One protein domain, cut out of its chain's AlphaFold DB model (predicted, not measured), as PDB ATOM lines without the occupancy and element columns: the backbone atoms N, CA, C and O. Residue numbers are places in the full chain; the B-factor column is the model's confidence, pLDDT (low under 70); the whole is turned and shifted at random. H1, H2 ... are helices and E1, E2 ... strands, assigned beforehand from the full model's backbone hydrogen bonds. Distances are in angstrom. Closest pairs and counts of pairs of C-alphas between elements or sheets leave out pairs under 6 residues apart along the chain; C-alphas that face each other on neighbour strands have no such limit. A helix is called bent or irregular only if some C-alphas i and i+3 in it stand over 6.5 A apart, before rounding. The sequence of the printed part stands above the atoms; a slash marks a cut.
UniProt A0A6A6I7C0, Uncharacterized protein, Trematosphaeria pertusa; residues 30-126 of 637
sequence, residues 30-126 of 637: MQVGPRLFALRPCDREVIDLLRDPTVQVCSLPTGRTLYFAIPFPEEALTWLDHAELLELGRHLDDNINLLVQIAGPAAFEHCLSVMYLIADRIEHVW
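Overview. This is residues 30 to 126 of the 637 residues of an uncharacterized protein of Trematosphaeria pertusa (UniProt A0A6A6I7C0). A small four-strand sheet has a hairpin of two long helices, H3 and H4, at one side; H3 packs on edge strand E3, while H4 lies farther out, away from the sheet. Short H2 covers strand E2, and short H1 only grazes the sheet. The 97 printed residues hold, in order, E1, E2, H1, E3, E4, H2, H3 and H4. The sheet, order E1, E2, E4, E3, is mixed, and the class is mixed, helices and strands. The whole is compact, radius of gyration of the C-alphas 12.7 A, spanning 36 by 32 by 21 A.

Along the chain. E1, residues 30 to 32, begins at C-alpha 30 (-25.850, -0.537, 42.040). E2 is 35 to 38, H1 46 to 50, E3 56 to 59, E4 65 to 68 and H2 74 to 79. H3, 82 to 103, is 27.7 A long and irregular, C-alphas 94 and 97 being 7.6 A apart, with a kink of 63 degrees near residue 97. H4, 105 to 126, is 32.5 A long and ends at C-alpha 126 (-44.389, -19.569, 33.381).

Arrangement. Hairpin E1 and E2 is antiparallel, N 32 to O 35 at 2.8 A. E2 and E4 are parallel, N 36 to O 65 at 2.8 A. Hairpin E3 and E4 is antiparallel, N 58 to O 66 at 2.9 A. H2 is over E2 at a height over the sheet of 9.3 A. H3 only grazes the sheet, with residues 84 to 99; its C-alpha 88 is 6.6 A from C-alpha 58 of E3, their closest pair. H3 and H4, a helical hairpin, touch at a shallow tilt of 9 degrees, opposite ways; the closest C-alphas, Val 100 and Phe 108, are 5.5 A apart. H4, with residues 114 to 118 alone, only just touches H2, with 3 pairs of C-alphas within 8 A, the closest Glu 74 and Val 114 at 6.9 A. Every O i to N i+4 pair is within hydrogen-bond range in H1; the counts are 16 of 18 in H3, 17 of 18 in H4 and 0 of 2 in H2, where 3 of 3 O i to N i+3 pairs are.

Size, cuts and confidence. The C-alphas of Arg 51 and Trp 126, the two farthest apart, are 37.7 A apart. The printed part has no cut, and no link is long. Mean pLDDT of the printed part is 94.0; residues 124 to 126 are under 70.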
ATOM      1  N   MET A  30     -26.170  -0.959  40.678       94.62
ATOM      2  CA  MET A  30     -25.850  -0.537  42.040       94.62
ATOM      3  C   MET A  30     -27.136  -0.313  42.839       94.62
ATOM      4  O   MET A  30     -28.034   0.394  42.391       94.62
ATOM      5  N   GLN A  31     -27.222  -0.873  44.047       95.50
ATOM      6  CA  GLN A  31     -28.352  -0.651  44.953       95.50
ATOM      7  C   GLN A  31     -27.960   0.276  46.111       95.50
ATOM      8  O   GLN A  31     -26.999   0.011  46.832       95.50
ATOM      9  N   VAL A  32     -28.742   1.335  46.337       95.12
ATOM     10  CA  VAL A  32     -28.605   2.256  47.478       95.12
ATOM     11  C   VAL A  32     -29.964   2.407  48.162       95.12
ATOM     12  O   VAL A  32     -30.807   3.219  47.775       95.12
ATOM     13  N   GLY A  33     -30.199   1.595  49.195       94.75
ATOM     14  CA  GLY A  33     -31.496   1.534  49.872       94.75
ATOM     15  C   GLY A  33     -32.604   1.044  48.923       94.75
ATOM     16  O   GLY A  33     -32.438  -0.024  48.326       94.75
ATOM     17  N   PRO A  34     -33.721   1.785  48.765       96.44
ATOM     18  CA  PRO A  34     -34.777   1.430  47.815       96.44
ATOM     19  C   PRO A  34     -34.424   1.794  46.365       96.44
ATOM     20  O   PRO A  34     -35.191   1.489  45.460       96.44
ATOM     21  N   ARG A  35     -33.294   2.465  46.119       97.69
ATOM     22  CA  ARG A  35     -32.915   2.929  44.781       97.69
ATOM     23  C   ARG A  35     -32.014   1.909  44.097       97.69
ATOM     24  O   ARG A  35     -31.041   1.450  44.694       97.69
ATOM     25  N   LEU A  36     -32.330   1.591  42.851       97.88
ATOM     26  CA  LEU A  36     -31.525   0.789  41.940       97.88
ATOM     27  C   LEU A  36     -31.002   1.699  40.834       97.88
ATOM     28  O   LEU A  36     -31.760   2.491  40.286       97.88
ATOM     29  N   PHE A  37     -29.725   1.580  40.501       98.06
ATOM     30  CA  PHE A  37     -29.078   2.336  39.434       98.06
ATOM     31  C   PHE A  37     -28.522   1.348  38.415       98.06
ATOM     32  O   PHE A  37     -27.580   0.621  38.730       98.06
ATOM     33  N   ALA A  38     -29.112   1.309  37.224       97.75
ATOM     34  CA  ALA A  38     -28.652   0.507  36.099       97.75
ATOM     35  C   ALA A  38     -27.526   1.269  35.376       97.75
ATOM     36  O   ALA A  38     -27.787   2.124  34.531       97.75
ATOM     37  N   LEU A  39     -26.280   1.012  35.779       97.19
ATOM     38  CA  LEU A  39     -25.090   1.697  35.273       97.19
ATOM     39  C   LEU A  39     -24.637   1.063  33.958       97.19
ATOM     40  O   LEU A  39     -24.440  -0.151  33.876       97.19
ATOM     41  N   ARG A  40     -24.433   1.886  32.932       95.44
ATOM     42  CA  ARG A  40     -23.881   1.435  31.652       95.44
ATOM     43  C   ARG A  40     -22.382   1.182  31.786       95.44
ATOM     44  O   ARG A  40     -21.732   1.773  32.645       95.44
ATOM     45  N   PRO A  41     -21.779   0.417  30.861       92.88
ATOM     46  CA  PRO A  41     -20.328   0.282  30.755       92.88
ATOM     47  C   PRO A  41     -19.527   1.593  30.799       92.88
ATOM     48  O   PRO A  41     -18.386   1.598  31.259       92.88
ATOM     49  N   CYS A  42     -20.102   2.686  30.291       93.44
ATOM     50  CA  CYS A  42     -19.475   4.005  30.258       93.44
ATOM     51  C   CYS A  42     -19.694   4.840  31.530       93.44
ATOM     52  O   CYS A  42     -18.947   5.800  31.737       93.44
ATOM     53  N   ASP A  43     -20.665   4.483  32.374       96.06
ATOM     54  CA  ASP A  43     -20.959   5.193  33.616       96.06
ATOM     55  C   ASP A  43     -19.966   4.731  34.693       96.06
ATOM     56  O   ASP A  43     -19.958   3.568  35.099       96.06
ATOM     57  N   ARG A  44     -19.091   5.629  35.157       93.12
ATOM     58  CA  ARG A  44     -18.108   5.304  36.207       93.12
ATOM     59  C   ARG A  44     -18.709   5.467  37.592       93.12
ATOM     60  O   ARG A  44     -18.311   4.780  38.530       93.12
ATOM     61  N   GLU A  45     -19.647   6.396  37.712       94.38
ATOM     62  CA  GLU A  45     -20.324   6.755  38.945       94.38
ATOM     63  C   GLU A  45     -21.826   6.956  38.698       94.38
ATOM     64  O   GLU A  45     -22.267   7.259  37.591       94.38
ATOM     65  N   VAL A  46     -22.632   6.879  39.762       96.12
ATOM     66  CA  VAL A  46     -24.079   7.170  39.701       96.12
ATOM     67  C   VAL A  46     -24.359   8.571  39.142       96.12
ATOM     68  O   VAL A  46     -25.367   8.783  38.474       96.12
ATOM     69  N   ILE A  47     -23.466   9.535  39.386       96.69
ATOM     70  CA  ILE A  47     -23.610  10.894  38.855       96.69
ATOM     71  C   ILE A  47     -23.532  10.928  37.321       96.69
ATOM     72  O   ILE A  47     -24.149  11.805  36.723       96.69
ATOM     73  N   ASP A  48     -22.811   9.998  36.685       96.75
ATOM     74  CA  ASP A  48     -22.701   9.935  35.223       96.75
ATOM     75  C   ASP A  48     -24.039   9.511  34.613       96.75
ATOM     76  O   ASP A  48     -24.549  10.192  33.725       96.75
ATOM     77  N   LEU A  49     -24.668   8.487  35.200       97.12
ATOM     78  CA  LEU A  49     -26.025   8.061  34.857       97.12
ATOM     79  C   LEU A  49     -27.034   9.208  35.027       97.12
ATOM     80  O   LEU A  49     -27.817   9.492  34.129       97.12
ATOM     81  N   LEU A  50     -27.008   9.895  36.174       97.00
ATOM     82  CA  LEU A  50     -27.956  10.976  36.478       97.00
ATOM     83  C   LEU A  50     -27.752  12.242  35.632       97.00
ATOM     84  O   LEU A  50     -28.628  13.103  35.604       97.00
ATOM     85  N   ARG A  51     -26.598  12.384  34.974       97.12
ATOM     86  CA  ARG A  51     -26.316  13.478  34.034       97.12
ATOM     87  C   ARG A  51     -26.723  13.147  32.604       97.12
ATOM     88  O   ARG A  51     -26.688  14.046  31.762       97.12
ATOM     89  N   ASP A  52     -27.068  11.896  32.319       97.12
ATOM     90  CA  ASP A  52     -27.450  11.484  30.982       97.12
ATOM     91  C   ASP A  52     -28.807  12.093  30.586       97.12
ATOM     92  O   ASP A  52     -29.761  12.024  31.362       97.12
ATOM     93  N   PRO A  53     -28.941  12.686  29.385       94.88
ATOM     94  CA  PRO A  53     -30.203  13.285  28.947       94.88
ATOM     95  C   PRO A  53     -31.333  12.263  28.752       94.88
ATOM     96  O   PRO A  53     -32.494  12.654  28.677       94.88
ATOM     97  N   THR A  54     -31.007  10.974  28.650       95.88
ATOM     98  CA  THR A  54     -31.971   9.875  28.518       95.88
ATOM     99  C   THR A  54     -32.289   9.208  29.849       95.88
ATOM    100  O   THR A  54     -32.950   8.171  29.854       95.88
ATOM    101  N   VAL A  55     -31.814   9.764  30.970       97.31
ATOM    102  CA  VAL A  55     -32.082   9.185  32.283       97.31
ATOM    103  C   VAL A  55     -33.587   9.139  32.548       97.31
ATOM    104  O   VAL A  55     -34.309  10.124  32.399       97.31
ATOM    105  N   GLN A  56     -34.052   7.968  32.954       97.31
ATOM    106  CA  GLN A  56     -35.424   7.682  33.320       97.31
ATOM    107  C   GLN A  56     -35.493   7.160  34.746       97.31
ATOM    108  O   GLN A  56     -34.521   6.639  35.306       97.31
ATOM    109  N   VAL A  57     -36.674   7.325  35.333       97.75
ATOM    110  CA  VAL A  57     -36.980   6.913  36.696       97.75
ATOM    111  C   VAL A  57     -38.262   6.096  36.659       97.75
ATOM    112  O   VAL A  57     -39.335   6.629  36.391       97.75
ATOM    113  N   CYS A  58     -38.146   4.805  36.947       98.25
ATOM    114  CA  CYS A  58     -39.270   3.882  37.018       98.25
ATOM    115  C   CYS A  58     -39.553   3.524  38.483       98.25
ATOM    116  O   CYS A  58     -38.684   3.021  39.204       98.25
ATOM    117  N   SER A  59     -40.771   3.814  38.937       98.06
ATOM    118  CA  SER A  59     -41.255   3.425  40.263       98.06
ATOM    119  C   SER A  59     -41.725   1.978  40.221       98.06
ATOM    120  O   SER A  59     -42.677   1.651  39.525       98.06
ATOM    121  N   LEU A  60     -41.057   1.112  40.975       98.19
ATOM    122  CA  LEU A  60     -41.320  -0.319  40.977       98.19
ATOM    123  C   LEU A  60     -42.392  -0.688  42.020       98.19
ATOM    124  O   LEU A  60     -42.454  -0.069  43.088       98.19
ATOM    125  N   PRO A  61     -43.199  -1.742  41.784       96.69
ATOM    126  CA  PRO A  61     -44.283  -2.155  42.685       96.69
ATOM    127  C   PRO A  61     -43.811  -2.564  44.089       96.69
ATOM    128  O   PRO A  61     -44.581  -2.513  45.046       96.69
ATOM    129  N   THR A  62     -42.539  -2.930  44.241       96.62
ATOM    130  CA  THR A  62     -41.905  -3.243  45.532       96.62
ATOM    131  C   THR A  62     -41.625  -2.004  46.393       96.62
ATOM    132  O   THR A  62     -41.127  -2.129  47.513       96.62
ATOM    133  N   GLY A  63     -41.908  -0.801  45.883       96.75
ATOM    134  CA  GLY A  63     -41.511   0.472  46.487       96.75
ATOM    135  C   GLY A  63     -40.054   0.849  46.199       96.75
ATOM    136  O   GLY A  63     -39.553   1.827  46.757       96.75
ATOM    137  N   ARG A  64     -39.362   0.077  45.349       97.75
ATOM    138  CA  ARG A  64     -38.046   0.441  44.819       97.75
ATOM    139  C   ARG A  64     -38.176   1.487  43.708       97.75
ATOM    140  O   ARG A  64     -39.225   1.638  43.091       97.75
ATOM    141  N   THR A  65     -37.094   2.200  43.432       98.31
ATOM    142  CA  THR A  65     -37.008   3.156  42.321       98.31
ATOM    143  C   THR A  65     -35.824   2.788  41.447       98.31
ATOM    144  O   THR A  65     -34.695   2.774  41.937       98.31
ATOM    145  N   LEU A  66     -36.070   2.497  40.174       98.31
ATOM    146  CA  LEU A  66     -35.041   2.175  39.195       98.31
ATOM    147  C   LEU A  66     -34.673   3.418  38.386       98.31
ATOM    148  O   LEU A  66     -35.515   3.996  37.708       98.31
ATOM    149  N   TYR A  67     -33.401   3.794  38.446       98.38
ATOM    150  CA  TYR A  67     -32.782   4.814  37.612       98.38
ATOM    151  C   TYR A  67     -32.001   4.117  36.501       98.38
ATOM    152  O   TYR A  67     -31.170   3.251  36.786       98.38
ATOM    153  N   PHE A  68     -32.244   4.495  35.252       97.94
ATOM    154  CA  PHE A  68     -31.557   3.932  34.088       97.94
ATOM    155  C   PHE A  68     -31.460   4.966  32.966       97.94
ATOM    156  O   PHE A  68     -32.166   5.963  32.995       97.94
ATOM    157  N   ALA A  69     -30.588   4.742  31.989       97.44
ATOM    158  CA  ALA A  69     -30.459   5.562  30.783       97.44
ATOM    159  C   ALA A  69     -30.374   4.649  29.555       97.44
ATOM    160  O   ALA A  69     -30.227   3.435  29.699       97.44
ATOM    161  N   ILE A  70     -30.462   5.218  28.353       95.75
ATOM    162  CA  ILE A  70     -30.313   4.491  27.090       95.75
ATOM    163  C   ILE A  70     -28.857   4.612  26.596       95.75
ATOM    164  O   ILE A  70     -28.296   5.712  26.599       95.75
ATOM    165  N   PRO A  71     -28.202   3.508  26.188       95.69
ATOM    166  CA  PRO A  71     -28.704   2.129  26.192       95.69
ATOM    167  C   PRO A  71     -28.869   1.565  27.611       95.69
ATOM    168  O   PRO A  71     -28.000   1.738  28.459       95.69
ATOM    169  N   PHE A  72     -29.981   0.870  27.852       95.88
ATOM    170  CA  PHE A  72     -30.251   0.153  29.099       95.88
ATOM    171  C   PHE A  72     -29.343  -1.087  29.209       95.88
ATOM    172  O   PHE A  72     -29.330  -1.879  28.262       95.88
ATOM    173  N   PRO A  73     -28.626  -1.305  30.328       96.38
ATOM    174  CA  PRO A  73     -27.800  -2.496  30.511       96.38
ATOM    175  C   PRO A  73     -28.675  -3.721  30.810       96.38
ATOM    176  O   PRO A  73     -29.354  -3.782  31.836       96.38
ATOM    177  N   GLU A  74     -28.674  -4.710  29.917       95.00
ATOM    178  CA  GLU A  74     -29.551  -5.892  29.981       95.00
ATOM    179  C   GLU A  74     -29.364  -6.713  31.264       95.00
ATOM    180  O   GLU A  74     -30.309  -7.318  31.779       95.00
ATOM    181  N   GLU A  75     -28.164  -6.693  31.845       94.50
ATOM    182  CA  GLU A  75     -27.870  -7.370  33.104       94.50
ATOM    183  C   GLU A  75     -28.683  -6.791  34.268       94.50
ATOM    184  O   GLU A  75     -28.985  -7.510  35.219       94.50
ATOM    185  N   ALA A  76     -29.117  -5.527  34.194       95.75
ATOM    186  CA  ALA A  76     -29.974  -4.940  35.220       95.75
ATOM    187  C   ALA A  76     -31.339  -5.636  35.319       95.75
ATOM    188  O   ALA A  76     -31.940  -5.658  36.396       95.75
ATOM    189  N   LEU A  77     -31.791  -6.305  34.252       96.44
ATOM    190  CA  LEU A  77     -33.023  -7.092  34.278       96.44
ATOM    191  C   LEU A  77     -32.941  -8.272  35.261       96.44
ATOM    192  O   LEU A  77     -33.976  -8.776  35.679       96.44
ATOM    193  N   THR A  78     -31.746  -8.765  35.643       95.31
ATOM    194  CA  THR A  78     -31.625  -9.884  36.614       95.31
ATOM    195  C   THR A  78     -31.932  -9.472  38.045       95.31
ATOM    196  O   THR A  78     -32.074 -10.331  38.908       95.31
ATOM    197  N   TRP A  79     -32.011  -8.169  38.305       95.69
ATOM    198  CA  TRP A  79     -32.271  -7.607  39.630       95.69
ATOM    199  C   TRP A  79     -33.748  -7.301  39.880       95.69
ATOM    200  O   TRP A  79     -34.110  -6.879  40.987       95.69
ATOM    201  N   LEU A  80     -34.574  -7.494  38.852       96.62
ATOM    202  CA  LEU A  80     -35.996  -7.210  38.856       96.62
ATOM    203  C   LEU A  80     -36.783  -8.515  38.941       96.62
ATOM    204  O   LEU A  80     -36.481  -9.485  38.244       96.62
ATOM    205  N   ASP A  81     -37.785  -8.536  39.813       96.06
ATOM    206  CA  ASP A  81     -38.759  -9.619  39.857       96.06
ATOM    207  C   ASP A  81     -39.785  -9.499  38.716       96.06
ATOM    208  O   ASP A  81     -39.786  -8.553  37.930       96.06
ATOM    209  N   HIS A  82     -40.684 -10.475  38.615       95.69
ATOM    210  CA  HIS A  82     -41.685 -10.519  37.551       95.69
ATOM    211  C   HIS A  82     -42.610  -9.288  37.515       95.69
ATOM    212  O   HIS A  82     -42.928  -8.783  36.439       95.69
ATOM    213  N   ALA A  83     -43.052  -8.796  38.676       96.62
ATOM    214  CA  ALA A  83     -43.941  -7.638  38.743       96.62
ATOM    215  C   ALA A  83     -43.191  -6.352  38.373       96.62
ATOM    216  O   ALA A  83     -43.741  -5.477  37.707       96.62
ATOM    217  N   GLU A  84     -41.925  -6.253  38.770       97.69
ATOM    218  CA  GLU A  84     -41.043  -5.142  38.429       97.69
ATOM    219  C   GLU A  84     -40.653  -5.127  36.948       97.69
ATOM    220  O   GLU A  84     -40.604  -4.055  36.351       97.69
ATOM    221  N   LEU A  85     -40.430  -6.294  36.337       97.69
ATOM    222  CA  LEU A  85     -40.196  -6.429  34.896       97.69
ATOM    223  C   LEU A  85     -41.419  -5.986  34.085       97.69
ATOM    224  O   LEU A  85     -41.267  -5.259  33.106       97.69
ATOM    225  N   LEU A  86     -42.630  -6.373  34.506       96.75
ATOM    226  CA  LEU A  86     -43.874  -5.907  33.884       96.75
ATOM    227  C   LEU A  86     -44.018  -4.385  33.967       96.75
ATOM    228  O   LEU A  86     -44.404  -3.751  32.985       96.75
ATOM    229  N   GLU A  87     -43.702  -3.799  35.123       97.81
ATOM    230  CA  GLU A  87     -43.781  -2.351  35.312       97.81
ATOM    231  C   GLU A  87     -42.723  -1.606  34.489       97.81
ATOM    232  O   GLU A  87     -43.039  -0.605  33.848       97.81
ATOM    233  N   LEU A  88     -41.496  -2.131  34.413       97.81
ATOM    234  CA  LEU A  88     -40.465  -1.595  33.524       97.81
ATOM    235  C   LEU A  88     -40.898  -1.672  32.052       97.81
ATOM    236  O   LEU A  88     -40.707  -0.711  31.312       97.81
ATOM    237  N   GLY A  89     -41.510  -2.782  31.632       97.12
ATOM    238  CA  GLY A  89     -42.022  -2.950  30.271       97.12
ATOM    239  C   GLY A  89     -43.071  -1.899  29.905       97.12
ATOM    240  O   GLY A  89     -42.967  -1.282  28.849       97.12
ATOM    241  N   ARG A  90     -44.034  -1.635  30.802       97.25
ATOM    242  CA  ARG A  90     -45.021  -0.552  30.626       97.25
ATOM    243  C   ARG A  90     -44.358   0.818  30.575       97.25
ATOM    244  O   ARG A  90     -44.656   1.609  29.691       97.25
ATOM    245  N   HIS A  91     -43.418   1.071  31.485       97.50
ATOM    246  CA  HIS A  91     -42.699   2.338  31.534       97.50
ATOM    247  C   HIS A  91     -41.942   2.620  30.229       97.50
ATOM    248  O   HIS A  91     -41.953   3.753  29.750       97.50
ATOM    249  N   LEU A  92     -41.298   1.607  29.640       95.94
ATOM    250  CA  LEU A  92     -40.612   1.743  28.355       95.94
ATOM    251  C   LEU A  92     -41.594   1.986  27.204       95.94
ATOM    252  O   LEU A  92     -41.325   2.860  26.385       95.94
ATOM    253  N   ASP A  93     -42.722   1.271  27.165       95.00
ATOM    254  CA  ASP A  93     -43.760   1.439  26.137       95.00
ATOM    255  C   ASP A  93     -44.344   2.863  26.154       95.00
ATOM    256  O   ASP A  93     -44.363   3.553  25.130       95.00
ATOM    257  N   ASP A  94     -44.693   3.366  27.341       96.06
ATOM    258  CA  ASP A  94     -45.253   4.709  27.527       96.06
ATOM    259  C   ASP A  94     -44.265   5.817  27.116       96.06
ATOM    260  O   ASP A  94     -44.657   6.863  26.588       96.06
ATOM    261  N   ASN A  95     -42.964   5.594  27.334       93.56
ATOM    262  CA  ASN A  95     -41.922   6.594  27.090       93.56
ATOM    263  C   ASN A  95     -41.181   6.418  25.758       93.56
ATOM    264  O   ASN A  95     -40.304   7.231  25.444       93.56
ATOM    265  N   ILE A  96     -41.526   5.412  24.949       92.56
ATOM    266  CA  ILE A  96     -40.743   5.056  23.762       92.56
ATOM    267  C   ILE A  96     -40.631   6.229  22.782       92.56
ATOM    268  O   ILE A  96     -39.539   6.565  22.330       92.56
ATOM    269  N   ASN A  97     -41.734   6.945  22.536       90.25
ATOM    270  CA  ASN A  97     -41.766   8.094  21.630       90.25
ATOM    271  C   ASN A  97     -40.878   9.250  22.111       90.25
ATOM    272  O   ASN A  97     -40.230   9.909  21.297       90.25
ATOM    273  N   LEU A  98     -40.837   9.492  23.425       91.19
ATOM    274  CA  LEU A  98     -39.986  10.517  24.021       91.19
ATOM    275  C   LEU A  98     -38.508  10.133  23.885       91.19
ATOM    276  O   LEU A  98     -37.688  10.961  23.491       91.19
ATOM    277  N   LEU A  99     -38.176   8.865  24.133       88.38
ATOM    278  CA  LEU A  99     -36.819   8.348  23.968       88.38
ATOM    279  C   LEU A  99     -36.335   8.445  22.520       88.38
ATOM    280  O   LEU A  99     -35.208   8.883  22.292       88.38
ATOM    281  N   VAL A 100     -37.192   8.134  21.540       90.12
ATOM    282  CA  VAL A 100     -36.865   8.318  20.113       90.12
ATOM    283  C   VAL A 100     -36.574   9.786  19.798       90.12
ATOM    284  O   VAL A 100     -35.667  10.082  19.023       90.12
ATOM    285  N   GLN A 101     -37.314  10.724  20.392       92.69
ATOM    286  CA  GLN A 101     -37.087  12.153  20.165       92.69
ATOM    287  C   GLN A 101     -35.772  12.650  20.775       92.69
ATOM    288  O   GLN A 101     -35.113  13.495  20.171       92.69
ATOM    289  N   ILE A 102     -35.388  12.139  21.948       91.19
ATOM    290  CA  ILE A 102     -34.184  12.583  22.668       91.19
ATOM    291  C   ILE A 102     -32.918  11.921  22.110       91.19
ATOM    292  O   ILE A 102     -31.917  12.600  21.890       91.19
ATOM    293  N   ALA A 103     -32.954  10.608  21.879       91.62
ATOM    294  CA  ALA A 103     -31.776   9.801  21.552       91.62
ATOM    295  C   ALA A 103     -31.782   9.218  20.128       91.62
ATOM    296  O   ALA A 103     -30.813   8.586  19.710       91.62
ATOM    297  N   GLY A 104     -32.833   9.479  19.351       93.88
ATOM    298  CA  GLY A 104     -32.932   9.086  17.949       93.88
ATOM    299  C   GLY A 104     -33.398   7.640  17.733       93.88
ATOM    300  O   GLY A 104     -33.770   6.942  18.676       93.88
ATOM    301  N   PRO A 105     -33.381   7.161  16.474       93.12
ATOM    302  CA  PRO A 105     -33.897   5.837  16.111       93.12
ATOM    303  C   PRO A 105     -33.188   4.665  16.802       93.12
ATOM    304  O   PRO A 105     -33.831   3.674  17.117       93.12
ATOM    305  N   ALA A 106     -31.895   4.786  17.112       91.75
ATOM    306  CA  ALA A 106     -31.162   3.738  17.830       91.75
ATOM    307  C   ALA A 106     -31.733   3.484  19.240       91.75
ATOM    308  O   ALA A 106     -31.712   2.359  19.733       91.75
ATOM    309  N   ALA A 107     -32.298   4.513  19.883       91.38
ATOM    310  CA  ALA A 107     -32.964   4.355  21.172       91.38
ATOM    311  C   ALA A 107     -34.246   3.528  21.057       91.38
ATOM    312  O   ALA A 107     -34.542   2.747  21.955       91.38
ATOM    313  N   PHE A 108     -34.979   3.672  19.949       91.62
ATOM    314  CA  PHE A 108     -36.167   2.871  19.661       91.62
ATOM    315  C   PHE A 108     -35.821   1.387  19.576       91.62
ATOM    316  O   PHE A 108     -36.427   0.570  20.262       91.62
ATOM    317  N   GLU A 109     -34.813   1.052  18.768       93.38
ATOM    318  CA  GLU A 109     -34.354  -0.325  18.582       93.38
ATOM    319  C   GLU A 109     -33.872  -0.931  19.901       93.38
ATOM    320  O   GLU A 109     -34.244  -2.055  20.237       93.38
ATOM    321  N   HIS A 110     -33.128  -0.154  20.696       93.19
ATOM    322  CA  HIS A 110     -32.688  -0.588  22.020       93.19
ATOM    323  C   HIS A 110     -33.866  -0.847  22.964       93.19
ATOM    324  O   HIS A 110     -33.907  -1.880  23.628       93.19
ATOM    325  N   CYS A 111     -34.849   0.056  23.013       94.06
ATOM    326  CA  CYS A 111     -36.038  -0.125  23.849       94.06
ATOM    327  C   CYS A 111     -36.833  -1.362  23.436       94.06
ATOM    328  O   CYS A 111     -37.232  -2.135  24.303       94.06
ATOM    329  N   LEU A 112     -37.006  -1.593  22.131       94.19
ATOM    330  CA  LEU A 112     -37.654  -2.804  21.635       94.19
ATOM    331  C   LEU A 112     -36.883  -4.065  22.035       94.19
ATOM    332  O   LEU A 112     -37.504  -5.017  22.498       94.19
ATOM    333  N   SER A 113     -35.551  -4.067  21.913       95.38
ATOM    334  CA  SER A 113     -34.712  -5.189  22.359       95.38
ATOM    335  C   SER A 113     -34.927  -5.493  23.846       95.38
ATOM    336  O   SER A 113     -35.219  -6.627  24.222       95.38
ATOM    337  N   VAL A 114     -34.899  -4.462  24.696       95.06
ATOM    338  CA  VAL A 114     -35.131  -4.604  26.142       95.06
ATOM    339  C   VAL A 114     -36.547  -5.099  26.435       95.06
ATOM    340  O   VAL A 114     -36.719  -5.979  27.275       95.06
ATOM    341  N   MET A 115     -37.563  -4.595  25.732       95.38
ATOM    342  CA  MET A 115     -38.941  -5.077  25.870       95.38
ATOM    343  C   MET A 115     -39.081  -6.550  25.466       95.38
ATOM    344  O   MET A 115     -39.792  -7.292  26.143       95.38
ATOM    345  N   TYR A 116     -38.377  -7.003  24.423       95.31
ATOM    346  CA  TYR A 116     -38.335  -8.421  24.058       95.31
ATOM    347  C   TYR A 116     -37.667  -9.273  25.138       95.31
ATOM    348  O   TYR A 116     -38.201 -10.322  25.484       95.31
ATOM    349  N   LEU A 117     -36.558  -8.816  25.722       94.81
ATOM    350  CA  LEU A 117     -35.893  -9.517  26.827       94.81
ATOM    351  C   LEU A 117     -36.758  -9.574  28.091       94.81
ATOM    352  O   LEU A 117     -36.746 -10.569  28.813       94.81
ATOM    353  N   ILE A 118     -37.525  -8.516  28.362       96.00
ATOM    354  CA  ILE A 118     -38.521  -8.495  29.436       96.00
ATOM    355  C   ILE A 118     -39.600  -9.551  29.165       96.00
ATOM    356  O   ILE A 118     -39.893 -10.345  30.056       96.00
ATOM    357  N   ALA A 119     -40.156  -9.589  27.950       93.19
ATOM    358  CA  ALA A 119     -41.172 -10.570  27.567       93.19
ATOM    359  C   ALA A 119     -40.645 -12.009  27.677       93.19
ATOM    360  O   ALA A 119     -41.285 -12.836  28.319       93.19
ATOM    361  N   ASP A 120     -39.447 -12.274  27.156       92.75
ATOM    362  CA  ASP A 120     -38.790 -13.581  27.220       92.75
ATOM    363  C   ASP A 120     -38.602 -14.057  28.670       92.75
ATOM    364  O   ASP A 120     -38.982 -15.173  29.029       92.75
ATOM    365  N   ARG A 121     -38.124 -13.173  29.555       91.62
ATOM    366  CA  ARG A 121     -37.965 -13.479  30.986       91.62
ATOM    367  C   ARG A 121     -39.282 -13.689  31.709       91.62
ATOM    368  O   ARG A 121     -39.351 -14.508  32.620       91.62
ATOM    369  N   ILE A 122     -40.313 -12.936  31.347       91.75
ATOM    370  CA  ILE A 122     -41.657 -13.112  31.895       91.75
ATOM    371  C   ILE A 122     -42.197 -14.478  31.472       91.75
ATOM    372  O   ILE A 122     -42.689 -15.198  32.336       91.75
ATOM    373  N   GLU A 123     -42.062 -14.858  30.199       84.94
ATOM    374  CA  GLU A 123     -42.526 -16.142  29.659       84.94
ATOM    375  C   GLU A 123     -41.768 -17.336  30.253       84.94
ATOM    376  O   GLU A 123     -42.391 -18.318  30.646       84.94
ATOM    377  N   HIS A 124     -40.451 -17.238  30.445       65.62
ATOM    378  CA  HIS A 124     -39.650 -18.320  31.037       65.62
ATOM    379  C   HIS A 124     -39.961 -18.578  32.523       65.62
ATOM    380  O   HIS A 124     -39.632 -19.633  33.062       65.62
ATOM    381  N   VAL A 125     -40.635 -17.648  33.210       53.81
ATOM    382  CA  VAL A 125     -41.124 -17.861  34.586       53.81
ATOM    383  C   VAL A 125     -42.426 -18.684  34.607       53.81
ATOM    384  O   VAL A 125     -42.774 -19.253  35.644       53.81
ATOM    385  N   TRP A 126     -43.126 -18.822  33.474       43.28
ATOM    386  CA  TRP A 126     -44.389 -19.569  33.381       43.28
ATOM    387  C   TRP A 126     -44.223 -21.097  33.373       43.28
ATOM    388  O   TRP A 126     -45.221 -21.811  33.468       43.28
TER     389      TRP A 126